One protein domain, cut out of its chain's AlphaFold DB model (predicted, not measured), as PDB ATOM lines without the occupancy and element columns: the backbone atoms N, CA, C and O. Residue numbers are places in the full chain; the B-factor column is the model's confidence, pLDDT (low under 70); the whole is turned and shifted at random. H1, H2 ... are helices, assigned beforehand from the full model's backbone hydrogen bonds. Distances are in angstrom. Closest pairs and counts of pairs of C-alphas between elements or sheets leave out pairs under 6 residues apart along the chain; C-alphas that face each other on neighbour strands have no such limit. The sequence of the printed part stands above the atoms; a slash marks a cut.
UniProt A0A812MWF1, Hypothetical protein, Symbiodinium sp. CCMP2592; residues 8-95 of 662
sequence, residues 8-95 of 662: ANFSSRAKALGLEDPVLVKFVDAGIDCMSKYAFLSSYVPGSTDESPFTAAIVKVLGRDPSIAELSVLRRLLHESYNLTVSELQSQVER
ATOM      1  N   ALA A   8      27.860 -14.978   9.496       88.44
ATOM      2  CA  ALA A   8      28.111 -14.959  10.937       88.44
ATOM      3  C   ALA A   8      26.928 -15.545  11.728       88.44
ATOM      4  O   ALA A   8      27.137 -16.291  12.683       88.44
ATOM      5  N   ASN A   9      25.690 -15.262  11.309       89.94
ATOM      6  CA  ASN A   9      24.487 -15.824  11.923       89.94
ATOM      7  C   ASN A   9      24.340 -17.332  11.656       89.94
ATOM      8  O   ASN A   9      24.040 -18.078  12.585       89.94
ATOM      9  N   PHE A  10      24.606 -17.791  10.426       93.25
ATOM     10  CA  PHE A  10      24.633 -19.219  10.081       93.25
ATOM     11  C   PHE A  10      25.665 -19.983  10.923       93.25
ATOM     12  O   PHE A  10      25.297 -20.896  11.660       93.25
ATOM     13  N   SER A  11      26.929 -19.543  10.922       91.94
ATOM     14  CA  SER A  11      28.003 -20.173  11.700       91.94
ATOM     15  C   SER A  11      27.744 -20.144  13.208       91.94
ATOM     16  O   SER A  11      27.935 -21.151  13.889       91.94
ATOM     17  N   SER A  12      27.270 -19.011  13.744       91.94
ATOM     18  CA  SER A  12      26.918 -18.886  15.163       91.94
ATOM     19  C   SER A  12      25.784 -19.835  15.551       91.94
ATOM     20  O   SER A  12      25.860 -20.463  16.608       91.94
ATOM     21  N   ARG A  13      24.752 -19.978  14.707       93.06
ATOM     22  CA  ARG A  13      23.617 -20.852  15.010       93.06
ATOM     23  C   ARG A  13      23.959 -22.330  14.854       93.06
ATOM     24  O   ARG A  13      23.549 -23.107  15.707       93.06
ATOM     25  N   ALA A  14      24.734 -22.710  13.840       92.62
ATOM     26  CA  ALA A  14      25.197 -24.085  13.656       92.62
ATOM     27  C   ALA A  14      26.004 -24.576  14.874       92.62
ATOM     28  O   ALA A  14      25.669 -25.609  15.456       92.62
ATOM     29  N   LYS A  15      26.975 -23.775  15.343       93.06
ATOM     30  CA  LYS A  15      27.722 -24.033  16.590       93.06
ATOM     31  C   LYS A  15      26.792 -24.130  17.807       93.06
ATOM     32  O   LYS A  15      26.908 -25.060  18.596       93.06
ATOM     33  N   ALA A  16      25.820 -23.221  17.937       91.81
ATOM     34  CA  ALA A  16      24.848 -23.226  19.039       91.81
ATOM     35  C   ALA A  16      23.844 -24.400  19.010       91.81
ATOM     36  O   ALA A  16      23.149 -24.626  20.000       91.81
ATOM     37  N   LEU A  17      23.751 -25.140  17.900       92.88
ATOM     38  CA  LEU A  17      23.013 -26.404  17.801       92.88
ATOM     39  C   LEU A  17      23.908 -27.643  17.995       92.88
ATOM     40  O   LEU A  17      23.396 -28.758  17.944       92.88
ATOM     41  N   GLY A  18      25.212 -27.466  18.236       91.31
ATOM     42  CA  GLY A  18      26.168 -28.555  18.451       91.31
ATOM     43  C   GLY A  18      26.843 -29.090  17.183       91.31
ATOM     44  O   GLY A  18      27.371 -30.197  17.216       91.31
ATOM     45  N   LEU A  19      26.832 -28.347  16.068       92.00
ATOM     46  CA  LEU A  19      27.593 -28.731  14.874       92.00
ATOM     47  C   LEU A  19      29.080 -28.383  15.050       92.00
ATOM     48  O   LEU A  19      29.416 -27.233  15.334       92.00
ATOM     49  N   GLU A  20      29.962 -29.364  14.855       91.81
ATOM     50  CA  GLU A  20      31.410 -29.185  14.991       91.81
ATOM     51  C   GLU A  20      32.012 -28.304  13.881       91.81
ATOM     52  O   GLU A  20      31.624 -28.379  12.714       91.81
ATOM     53  N   ASP A  21      33.038 -27.524  14.224       90.62
ATOM     54  CA  ASP A  21      33.782 -26.666  13.292       90.62
ATOM     55  C   ASP A  21      34.278 -27.369  12.010       90.62
ATOM     56  O   ASP A  21      33.978 -26.854  10.933       90.62
ATOM     57  N   PRO A  22      34.965 -28.534  12.041       91.50
ATOM     58  CA  PRO A  22      35.380 -29.233  10.816       91.50
ATOM     59  C   PRO A  22      34.210 -29.691   9.928       91.50
ATOM     60  O   PRO A  22      34.394 -29.893   8.728       91.50
ATOM     61  N   VAL A  23      33.009 -29.849  10.492       91.62
ATOM     62  CA  VAL A  23      31.788 -30.171   9.739       91.62
ATOM     63  C   VAL A  23      31.222 -28.897   9.112       91.62
ATOM     64  O   VAL A  23      30.936 -28.875   7.917       91.62
ATOM     65  N   LEU A  24      31.138 -27.810   9.886       92.94
ATOM     66  CA  LEU A  24      30.689 -26.493   9.428       92.94
ATOM     67  C   LEU A  24      31.568 -25.926   8.296       92.94
ATOM     68  O   LEU A  24      31.028 -25.372   7.338       92.94
ATOM     69  N   VAL A  25      32.894 -26.098   8.366       93.50
ATOM     70  CA  VAL A  25      33.822 -25.660   7.306       93.50
ATOM     71  C   VAL A  25      33.471 -26.302   5.960       93.50
ATOM     72  O   VAL A  25      33.369 -25.581   4.973       93.50
ATOM     73  N   LYS A  26      33.142 -27.603   5.911       93.19
ATOM     74  CA  LYS A  26      32.744 -28.269   4.654       93.19
ATOM     75  C   LYS A  26      31.496 -27.664   4.005       93.19
ATOM     76  O   LYS A  26      31.430 -27.596   2.780       93.19
ATOM     77  N   PHE A  27      30.524 -27.194   4.792       93.44
ATOM     78  CA  PHE A  27      29.365 -26.477   4.243       93.44
ATOM     79  C   PHE A  27      29.772 -25.127   3.641       93.44
ATOM     80  O   PHE A  27      29.348 -24.808   2.532       93.44
ATOM     81  N   VAL A  28      30.639 -24.373   4.325       92.38
ATOM     82  CA  VAL A  28      31.148 -23.078   3.839       92.38
ATOM     83  C   VAL A  28      31.993 -23.244   2.569       92.38
ATOM     84  O   VAL A  28      31.790 -22.490   1.618       92.38
ATOM     85  N   ASP A  29      32.861 -24.256   2.511       92.50
ATOM     86  CA  ASP A  29      33.699 -24.577   1.345       92.50
ATOM     87  C   ASP A  29      32.867 -25.062   0.147       92.50
ATOM     88  O   ASP A  29      33.139 -24.697  -0.997       92.50
ATOM     89  N   ALA A  30      31.778 -25.801   0.398       91.50
ATOM     90  CA  ALA A  30      30.759 -26.127  -0.606       91.50
ATOM     91  C   ALA A  30      29.887 -24.915  -1.014       91.50
ATOM     92  O   ALA A  30      28.938 -25.059  -1.788       91.50
ATOM     93  N   GLY A  31      30.177 -23.719  -0.492       90.88
ATOM     94  CA  GLY A  31      29.474 -22.471  -0.775       90.88
ATOM     95  C   GLY A  31      28.161 -22.281  -0.007       90.88
ATOM     96  O   GLY A  31      27.527 -21.237  -0.174       90.88
ATOM     97  N   ILE A  32      27.755 -23.240   0.833       93.12
ATOM     98  CA  ILE A  32      26.546 -23.228   1.670       93.12
ATOM     99  C   ILE A  32      26.868 -22.507   2.986       93.12
ATOM    100  O   ILE A  32      27.063 -23.106   4.041       93.12
ATOM    101  N   ASP A  33      26.968 -21.186   2.892       93.38
ATOM    102  CA  ASP A  33      27.509 -20.315   3.940       93.38
ATOM    103  C   ASP A  33      26.471 -19.401   4.616       93.38
ATOM    104  O   ASP A  33      26.841 -18.574   5.445       93.38
ATOM    105  N   CYS A  34      25.183 -19.529   4.280       93.19
ATOM    106  CA  CYS A  34      24.086 -18.761   4.875       93.19
ATOM    107  C   CYS A  34      22.810 -19.612   5.023       93.19
ATOM    108  O   CYS A  34      22.655 -20.643   4.360       93.19
ATOM    109  N   MET A  35      21.866 -19.165   5.863       92.94
ATOM    110  CA  MET A  35      20.606 -19.885   6.109       92.94
ATOM    111  C   MET A  35      19.778 -20.045   4.829       92.94
ATOM    112  O   MET A  35      19.169 -21.091   4.643       92.94
ATOM    113  N   SER A  36      19.773 -19.052   3.930       91.38
ATOM    114  CA  SER A  36      19.045 -19.127   2.653       91.38
ATOM    115  C   SER A  36      19.533 -20.272   1.775       91.38
ATOM    116  O   SER A  36      18.738 -21.078   1.300       91.38
ATOM    117  N   LYS A  37      20.851 -20.393   1.596       92.62
ATOM    118  CA  LYS A  37      21.442 -21.491   0.823       92.62
ATOM    119  C   LYS A  37      21.219 -22.841   1.493       92.62
ATOM    120  O   LYS A  37      20.990 -23.823   0.799       92.62
ATOM    121  N   TYR A  38      21.265 -22.888   2.825       94.56
ATOM    122  CA  TYR A  38      21.023 -24.117   3.574       94.56
ATOM    123  C   TYR A  38      19.552 -24.566   3.482       94.56
ATOM    124  O   TYR A  38      19.279 -25.731   3.213       94.56
ATOM    125  N   ALA A  39      18.595 -23.639   3.607       92.56
ATOM    126  CA  ALA A  39      17.158 -23.895   3.474       92.56
ATOM    127  C   ALA A  39      16.760 -24.501   2.118       92.56
ATOM    128  O   ALA A  39      15.806 -25.274   2.056       92.56
ATOM    129  N   PHE A  40      17.492 -24.169   1.050       90.19
ATOM    130  CA  PHE A  40      17.244 -24.643  -0.314       90.19
ATOM    131  C   PHE A  40      18.347 -25.586  -0.842       90.19
ATOM    132  O   PHE A  40      18.516 -25.717  -2.054       90.19
ATOM    133  N   LEU A  41      19.096 -26.270   0.041       91.50
ATOM    134  CA  LEU A  41      20.199 -27.164  -0.367       91.50
ATOM    135  C   LEU A  41      19.744 -28.450  -1.086       91.50
ATOM    136  O   LEU A  41      20.559 -29.145  -1.692       91.50
ATOM    137  N   SER A  42      18.452 -28.783  -1.016       89.44
ATOM    138  CA  SER A  42      17.828 -29.916  -1.711       89.44
ATOM    139  C   SER A  42      16.354 -29.623  -2.013       89.44
ATOM    140  O   SER A  42      15.815 -28.606  -1.582       89.44
ATOM    141  N   SER A  43      15.679 -30.537  -2.714       86.69
ATOM    142  CA  SER A  43      14.224 -30.503  -2.919       86.69
ATOM    143  C   SER A  43      13.400 -30.931  -1.693       86.69
ATOM    144  O   SER A  43      12.171 -30.930  -1.766       86.69
ATOM    145  N   TYR A  44      14.035 -31.310  -0.577       90.19
ATOM    146  CA  TYR A  44      13.323 -31.654   0.651       90.19
ATOM    147  C   TYR A  44      12.756 -30.404   1.332       90.19
ATOM    148  O   TYR A  44      13.494 -29.499   1.719       90.19
ATOM    149  N   VAL A  45      11.440 -30.398   1.537       84.88
ATOM    150  CA  VAL A  45      10.738 -29.407   2.359       84.88
ATOM    151  C   VAL A  45      10.447 -30.027   3.732       84.88
ATOM    152  O   VAL A  45       9.938 -31.151   3.770       84.88
ATOM    153  N   PRO A  46      10.704 -29.324   4.853       85.00
ATOM    154  CA  PRO A  46      10.302 -29.754   6.192       85.00
ATOM    155  C   PRO A  46       8.851 -30.254   6.256       85.00
ATOM    156  O   PRO A  46       7.913 -29.507   5.986       85.00
ATOM    157  N   GLY A  47       8.669 -31.530   6.614       80.31
ATOM    158  CA  GLY A  47       7.358 -32.199   6.641       80.31
ATOM    159  C   GLY A  47       6.994 -33.007   5.384       80.31
ATOM    160  O   GLY A  47       5.946 -33.649   5.373       80.31
ATOM    161  N   SER A  48       7.846 -33.033   4.354       84.12
ATOM    162  CA  SER A  48       7.762 -34.017   3.262       84.12
ATOM    163  C   SER A  48       7.981 -35.445   3.784       84.12
ATOM    164  O   SER A  48       8.729 -35.657   4.742       84.12
ATOM    165  N   THR A  49       7.352 -36.432   3.138       84.50
ATOM    166  CA  THR A  49       7.440 -37.857   3.504       84.50
ATOM    167  C   THR A  49       8.726 -38.548   3.051       84.50
ATOM    168  O   THR A  49       9.054 -39.597   3.596       84.50
ATOM    169  N   ASP A  50       9.440 -37.997   2.066       89.06
ATOM    170  CA  ASP A  50      10.734 -38.516   1.604       89.06
ATOM    171  C   ASP A  50      11.858 -37.532   1.941       89.06
ATOM    172  O   ASP A  50      11.880 -36.419   1.420       89.06
ATOM    173  N   GLU A  51      12.784 -37.955   2.805       90.44
ATOM    174  CA  GLU A  51      13.967 -37.194   3.234       90.44
ATOM    175  C   GLU A  51      15.224 -37.513   2.397       90.44
ATOM    176  O   GLU A  51      16.255 -36.851   2.538       90.44
ATOM    177  N   SER A  52      15.163 -38.505   1.501       91.50
ATOM    178  CA  SER A  52      16.310 -38.970   0.704       91.50
ATOM    179  C   SER A  52      17.039 -37.857  -0.074       91.50
ATOM    180  O   SER A  52      18.272 -37.894  -0.135       91.50
ATOM    181  N   PRO A  53      16.361 -36.824  -0.629       92.31
ATOM    182  CA  PRO A  53      17.042 -35.708  -1.288       92.31
ATOM    183  C   PRO A  53      17.909 -34.865  -0.344       92.31
ATOM    184  O   PRO A  53      18.931 -34.330  -0.773       92.31
ATOM    185  N   PHE A  54      17.525 -34.748   0.933       92.94
ATOM    186  CA  PHE A  54      18.302 -34.022   1.937       92.94
ATOM    187  C   PHE A  54      19.520 -34.835   2.363       92.94
ATOM    188  O   PHE A  54      20.641 -34.338   2.279       92.94
ATOM    189  N   THR A  55      19.338 -36.102   2.749       92.06
ATOM    190  CA  THR A  55      20.453 -36.947   3.202       92.06
ATOM    191  C   THR A  55      21.503 -37.137   2.104       92.06
ATOM    192  O   THR A  55      22.692 -36.982   2.380       92.06
ATOM    193  N   ALA A  56      21.094 -37.335   0.846       93.25
ATOM    194  CA  ALA A  56      22.008 -37.395  -0.297       93.25
ATOM    195  C   ALA A  56      22.803 -36.089  -0.507       93.25
ATOM    196  O   ALA A  56      23.993 -36.131  -0.829       93.25
ATOM    197  N   ALA A  57      22.181 -34.924  -0.293       92.88
ATOM    198  CA  ALA A  57      22.867 -33.634  -0.376       92.88
ATOM    199  C   ALA A  57      23.865 -33.430   0.782       92.88
ATOM    200  O   ALA A  57      24.978 -32.961   0.545       92.88
ATOM    201  N   ILE A  58      23.523 -33.853   2.005       94.06
ATOM    202  CA  ILE A  58      24.447 -33.845   3.152       94.06
ATOM    203  C   ILE A  58      25.653 -34.763   2.889       94.06
ATOM    204  O   ILE A  58      26.790 -34.317   3.039       94.06
ATOM    205  N   VAL A  59      25.441 -36.000   2.419       94.62
ATOM    206  CA  VAL A  59      26.530 -36.931   2.057       94.62
ATOM    207  C   VAL A  59      27.452 -36.322   0.995       94.62
ATOM    208  O   VAL A  59      28.676 -36.381   1.130       94.62
ATOM    209  N   LYS A  60      26.884 -35.661  -0.025       93.44
ATOM    210  CA  LYS A  60      27.646 -34.975  -1.081       93.44
ATOM    211  C   LYS A  60      28.530 -33.838  -0.549       93.44
ATOM    212  O   LYS A  60      29.622 -33.647  -1.074       93.44
ATOM    213  N   VAL A  61      28.084 -33.095   0.467       92.81
ATOM    214  CA  VAL A  61      28.871 -32.011   1.093       92.81
ATOM    215  C   VAL A  61      29.925 -32.558   2.058       92.81
ATOM    216  O   VAL A  61      31.050 -32.064   2.099       92.81
ATOM    217  N   LEU A  62      29.597 -33.596   2.832       91.88
ATOM    218  CA  LEU A  62      30.523 -34.163   3.815       91.88
ATOM    219  C   LEU A  62      31.591 -35.073   3.193       91.88
ATOM    220  O   LEU A  62      32.656 -35.244   3.795       91.88
ATOM    221  N   GLY A  63      31.326 -35.670   2.028       90.94
ATOM    222  CA  GLY A  63      32.172 -36.708   1.425       90.94
ATOM    223  C   GLY A  63      32.178 -38.027   2.211       90.94
ATOM    224  O   GLY A  63      33.065 -38.853   2.019       90.94
ATOM    225  N   ARG A  64      31.223 -38.191   3.134       92.44
ATOM    226  CA  ARG A  64      30.976 -39.372   3.970       92.44
ATOM    227  C   ARG A  64      29.530 -39.364   4.454       92.44
ATOM    228  O   ARG A  64      28.874 -38.321   4.415       92.44
ATOM    229  N   ASP A  65      29.080 -40.476   5.013       88.88
ATOM    230  CA  ASP A  65      27.829 -40.522   5.760       88.88
ATOM    231  C   ASP A  65      27.868 -39.619   7.014       88.88
ATOM    232  O   ASP A  65      28.885 -39.571   7.727       88.88
ATOM    233  N   PRO A  66      26.787 -38.871   7.304       90.81
ATOM    234  CA  PRO A  66      26.623 -38.176   8.575       90.81
ATOM    235  C   PRO A  66      26.327 -39.180   9.695       90.81
ATOM    236  O   PRO A  66      25.538 -40.110   9.528       90.81
ATOM    237  N   SER A  67      26.901 -38.962  10.876       92.44
ATOM    238  CA  SER A  67      26.480 -39.674  12.084       92.44
ATOM    239  C   SER A  67      25.041 -39.305  12.463       92.44
ATOM    240  O   SER A  67      24.545 -38.229  12.125       92.44
ATOM    241  N   ILE A  68      24.366 -40.173  13.224       90.44
ATOM    242  CA  ILE A  68      22.980 -39.949  13.679       90.44
ATOM    243  C   ILE A  68      22.856 -38.622  14.456       90.44
ATOM    244  O   ILE A  68      21.864 -37.907  14.305       90.44
ATOM    245  N   ALA A  69      23.884 -38.267  15.236       89.81
ATOM    246  CA  ALA A  69      23.958 -37.001  15.959       89.81
ATOM    247  C   ALA A  69      24.016 -35.799  15.000       89.81
ATOM    248  O   ALA A  69      23.125 -34.948  15.051       89.81
ATOM    249  N   GLU A  70      24.984 -35.767  14.075       90.69
ATOM    250  CA  GLU A  70      25.109 -34.708  13.060       90.69
ATOM    251  C   GLU A  70      23.826 -34.566  12.239       90.69
ATOM    252  O   GLU A  70      23.323 -33.461  12.064       90.69
ATOM    253  N   LEU A  71      23.250 -35.681  11.780       91.94
ATOM    254  CA  LEU A  71      22.024 -35.690  10.986       91.94
ATOM    255  C   LEU A  71      20.846 -35.084  11.779       91.94
ATOM    256  O   LEU A  71      20.065 -34.307  11.231       91.94
ATOM    257  N   SER A  72      20.738 -35.353  13.088       92.31
ATOM    258  CA  SER A  72      19.711 -34.729  13.940       92.31
ATOM    259  C   SER A  72      19.884 -33.205  14.076       92.31
ATOM    260  O   SER A  72      18.903 -32.460  13.989       92.31
ATOM    261  N   VAL A  73      21.129 -32.728  14.196       94.38
ATOM    262  CA  VAL A  73      21.478 -31.298  14.253       94.38
ATOM    263  C   VAL A  73      21.209 -30.613  12.911       94.38
ATOM    264  O   VAL A  73      20.597 -29.547  12.872       94.38
ATOM    265  N   LEU A  74      21.592 -31.249  11.804       93.44
ATOM    266  CA  LEU A  74      21.427 -30.746  10.440       93.44
ATOM    267  C   LEU A  74      19.948 -30.677  10.018       93.44
ATOM    268  O   LEU A  74      19.552 -29.688   9.395       93.44
ATOM    269  N   ARG A  75      19.113 -31.653  10.413       93.06
ATOM    270  CA  ARG A  75      17.641 -31.591  10.279       93.06
ATOM    271  C   ARG A  75      17.063 -30.389  11.022       93.06
ATOM    272  O   ARG A  75      16.287 -29.621  10.456       93.06
ATOM    273  N   ARG A  76      17.457 -30.192  12.286       94.00
ATOM    274  CA  ARG A  76      16.988 -29.055  13.091       94.00
ATOM    275  C   ARG A  76      17.415 -27.719  12.480       94.00
ATOM    276  O   ARG A  76      16.585 -26.819  12.363       94.00
ATOM    277  N   LEU A  77      18.671 -27.609  12.049       94.44
ATOM    278  CA  LEU A  77      19.185 -26.434  11.347       94.44
ATOM    279  C   LEU A  77      18.396 -26.166  10.056       94.44
ATOM    280  O   LEU A  77      18.148 -25.004   9.750       94.44
ATOM    281  N   LEU A  78      17.935 -27.202   9.342       93.62
ATOM    282  CA  LEU A  78      17.108 -27.034   8.140       93.62
ATOM    283  C   LEU A  78      15.732 -26.464   8.480       93.62
ATOM    284  O   LEU A  78      15.332 -25.476   7.874       93.62
ATOM    285  N   HIS A  79      15.032 -27.038   9.462       91.69
ATOM    286  CA  HIS A  79      13.730 -26.530   9.907       91.69
ATOM    287  C   HIS A  79      13.825 -25.067  10.373       91.69
ATOM    288  O   HIS A  79      12.993 -24.243   9.996       91.69
ATOM    289  N   GLU A  80      14.850 -24.723  11.158       92.75
ATOM    290  CA  GLU A  80      15.070 -23.347  11.616       92.75
ATOM    291  C   GLU A  80      15.440 -22.404  10.451       92.75
ATOM    292  O   GLU A  80      14.885 -21.308  10.363       92.75
ATOM    293  N   SER A  81      16.297 -22.835   9.515       92.94
ATOM    294  CA  SER A  81      16.669 -22.054   8.322       92.94
ATOM    295  C   SER A  81      15.467 -21.792   7.416       92.94
ATOM    296  O   SER A  81      15.179 -20.641   7.097       92.94
ATOM    297  N   TYR A  82      14.745 -22.851   7.041       91.75
ATOM    298  CA  TYR A  82      13.622 -22.812   6.106       91.75
ATOM    299  C   TYR A  82      12.476 -21.938   6.625       91.75
ATOM    300  O   TYR A  82      11.955 -21.096   5.893       91.75
ATOM    301  N   ASN A  83      12.131 -22.064   7.909       90.50
ATOM    302  CA  ASN A  83      11.090 -21.239   8.520       90.50
ATOM    303  C   ASN A  83      11.479 -19.751   8.538       90.50
ATOM    304  O   ASN A  83      10.645 -18.899   8.226       90.50
ATOM    305  N   LEU A  84      12.744 -19.425   8.836       89.31
ATOM    306  CA  LEU A  84      13.244 -18.047   8.780       89.31
ATOM    307  C   LEU A  84      13.256 -17.490   7.350       89.31
ATOM    308  O   LEU A  84      12.916 -16.326   7.153       89.31
ATOM    309  N   THR A  85      13.613 -18.296   6.346       88.62
ATOM    310  CA  THR A  85      13.664 -17.853   4.944       88.62
ATOM    311  C   THR A  85      12.279 -17.700   4.329       88.62
ATOM    312  O   THR A  85      12.048 -16.734   3.609       88.62
ATOM    313  N   VAL A  86      11.329 -18.588   4.644       86.44
ATOM    314  CA  VAL A  86       9.935 -18.461   4.187       86.44
ATOM    315  C   VAL A  86       9.255 -17.263   4.849       86.44
ATOM    316  O   VAL A  86       8.648 -16.459   4.143       86.44
ATOM    317  N   SER A  87       9.423 -17.083   6.164       84.75
ATOM    318  CA  SER A  87       8.914 -15.903   6.878       84.75
ATOM    319  C   SER A  87       9.526 -14.605   6.341       84.75
ATOM    320  O   SER A  87       8.823 -13.607   6.179       84.75
ATOM    321  N   GLU A  88      10.813 -14.615   5.981       83.50
ATOM    322  CA  GLU A  88      11.428 -13.473   5.312       83.50
ATOM    323  C   GLU A  88      10.817 -13.211   3.927       83.50
ATOM    324  O   GLU A  88      10.437 -12.073   3.659       83.50
ATOM    325  N   LEU A  89      10.686 -14.223   3.065       81.25
ATOM    326  CA  LEU A  89      10.103 -14.067   1.727       81.25
ATOM    327  C   LEU A  89       8.657 -13.546   1.789       81.25
ATOM    328  O   LEU A  89       8.300 -12.657   1.019       81.25
ATOM    329  N   GLN A  90       7.857 -14.020   2.751       81.69
ATOM    330  CA  GLN A  90       6.534 -13.464   3.057       81.69
ATOM    331  C   GLN A  90       6.640 -11.978   3.436       81.69
ATOM    332  O   GLN A  90       6.044 -11.134   2.771       81.69
ATOM    333  N   SER A  91       7.501 -11.631   4.401       76.88
ATOM    334  CA  SER A  91       7.707 -10.242   4.842       76.88
ATOM    335  C   SER A  91       8.263  -9.302   3.761       76.88
ATOM    336  O   SER A  91       8.127  -8.088   3.891       76.88
ATOM    337  N   GLN A  92       8.895  -9.832   2.704       72.88
ATOM    338  CA  GLN A  92       9.340  -9.062   1.538       72.88
ATOM    339  C   GLN A  92       8.187  -8.784   0.560       72.88
ATOM    340  O   GLN A  92       8.139  -7.698  -0.013       72.88
ATOM    341  N   VAL A  93       7.251  -9.726   0.392       74.75
ATOM    342  CA  VAL A  93       6.036  -9.562  -0.433       74.75
ATOM    343  C   VAL A  93       4.996  -8.675   0.261       74.75
ATOM    344  O   VAL A  93       4.317  -7.889  -0.393       74.75
ATOM    345  N   GLU A  94       4.897  -8.763   1.586       74.62
ATOM    346  CA  GLU A  94       3.970  -7.989   2.425       74.62
ATOM    347  C   GLU A  94       4.516  -6.599   2.815       74.62
ATOM    348  O   GLU A  94       3.875  -5.862   3.568       74.62
ATOM    349  N   ARG A  95       5.713  -6.220   2.341       64.12
ATOM    350  CA  ARG A  95       6.429  -5.045   2.852       64.12
ATOM    351  C   ARG A  95       5.822  -3.721   2.384       64.12
ATOM    352  O   ARG A  95       5.949  -3.348   1.221       64.12
TER     353      ARG A  95
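What this domain is: This is residues 8 to 95 of the 662 residues of the protein "Hypothetical protein" of Symbiodinium sp. CCMP2592 (UniProt A0A812MWF1). One long helix, H5, makes the longest axis, with four shorter helices, H1 to H4, gathered beside the part of it before residue 89, while residues 89 to 95, of which 89 to 93 belong to H5, stick out as a free arm. Short H3 packs on the middle of H5, the loose helical hairpin of H1 and H2 lies to one side, and H4 lies to another, meeting H2 nearly at a right angle. The printed part has 88 residues with five named helices, H1 to H5 in chain order, and no named strand; its class is all helix. It is compact, with a radius of gyration of the C-alphas of 12.9 A and spans of 41 by 31 by 20 A.

How they stand to each other: H5, residues 68 to 93, touches H3, residues 35 to 39, with its residues 78 to 85 alone; the closest C-alphas, those of Ala 39 and Tyr 82, are 4.5 A apart. H1, residues 8 to 16, is close to H5 but not clearly touching, with the closest C-alphas, those of Ala 14 and Leu 77, at 6.9 A. These two run opposite ways at a steep tilt of 36 degrees, only just beyond shallow. H1 is also close to H3 but not clearly touching: the closest C-alphas, those of Phe 10 and Met 35, are 5.7 A apart. H1 and H2, residues 21 to 29, form a helical hairpin and only just touch, with 3 pairs of C-alphas within 8 A, the closest being Ser 11 and Leu 24 at 7.2 A. They run opposite ways at a shallow tilt of 32 degrees, only just short of steep. H2 touches H4, residues 52 to 62, about perpendicular at 79 degrees, with the closest C-alphas, those of Lys 26 and Leu 62, at 6.4 A. H4 and H5 are near each other, with 10 pairs of C-alphas within 10 A. H2 and H5 are apart, as are H1 and H4. In H1, H3, H4 and H5 every O i to N i+4 pair is within hydrogen-bond range; in H2 it is 3 of 5.

Where its parts are: H5 runs 37.5 A from C-alpha 68 at (22.980, -39.949, 13.679) to C-alpha 93 at (6.036, -9.562, -0.433). H4 is 15.3 A long, H2 12.1 A, H1 12.0 A and H3 5.9 A. H1 begins at C-alpha 8, at (28.111, -14.959, 10.937).

The domain as a whole: The two C-alphas farthest apart, those of Arg 64 and Arg 95, are 42.2 A apart. The printed part has no cut. The link from H3 to H4, residues 40 to 51, is long; the other three links are tight. The mean pLDDT of the printed part is 89.9, and residue 95 alone is under 70.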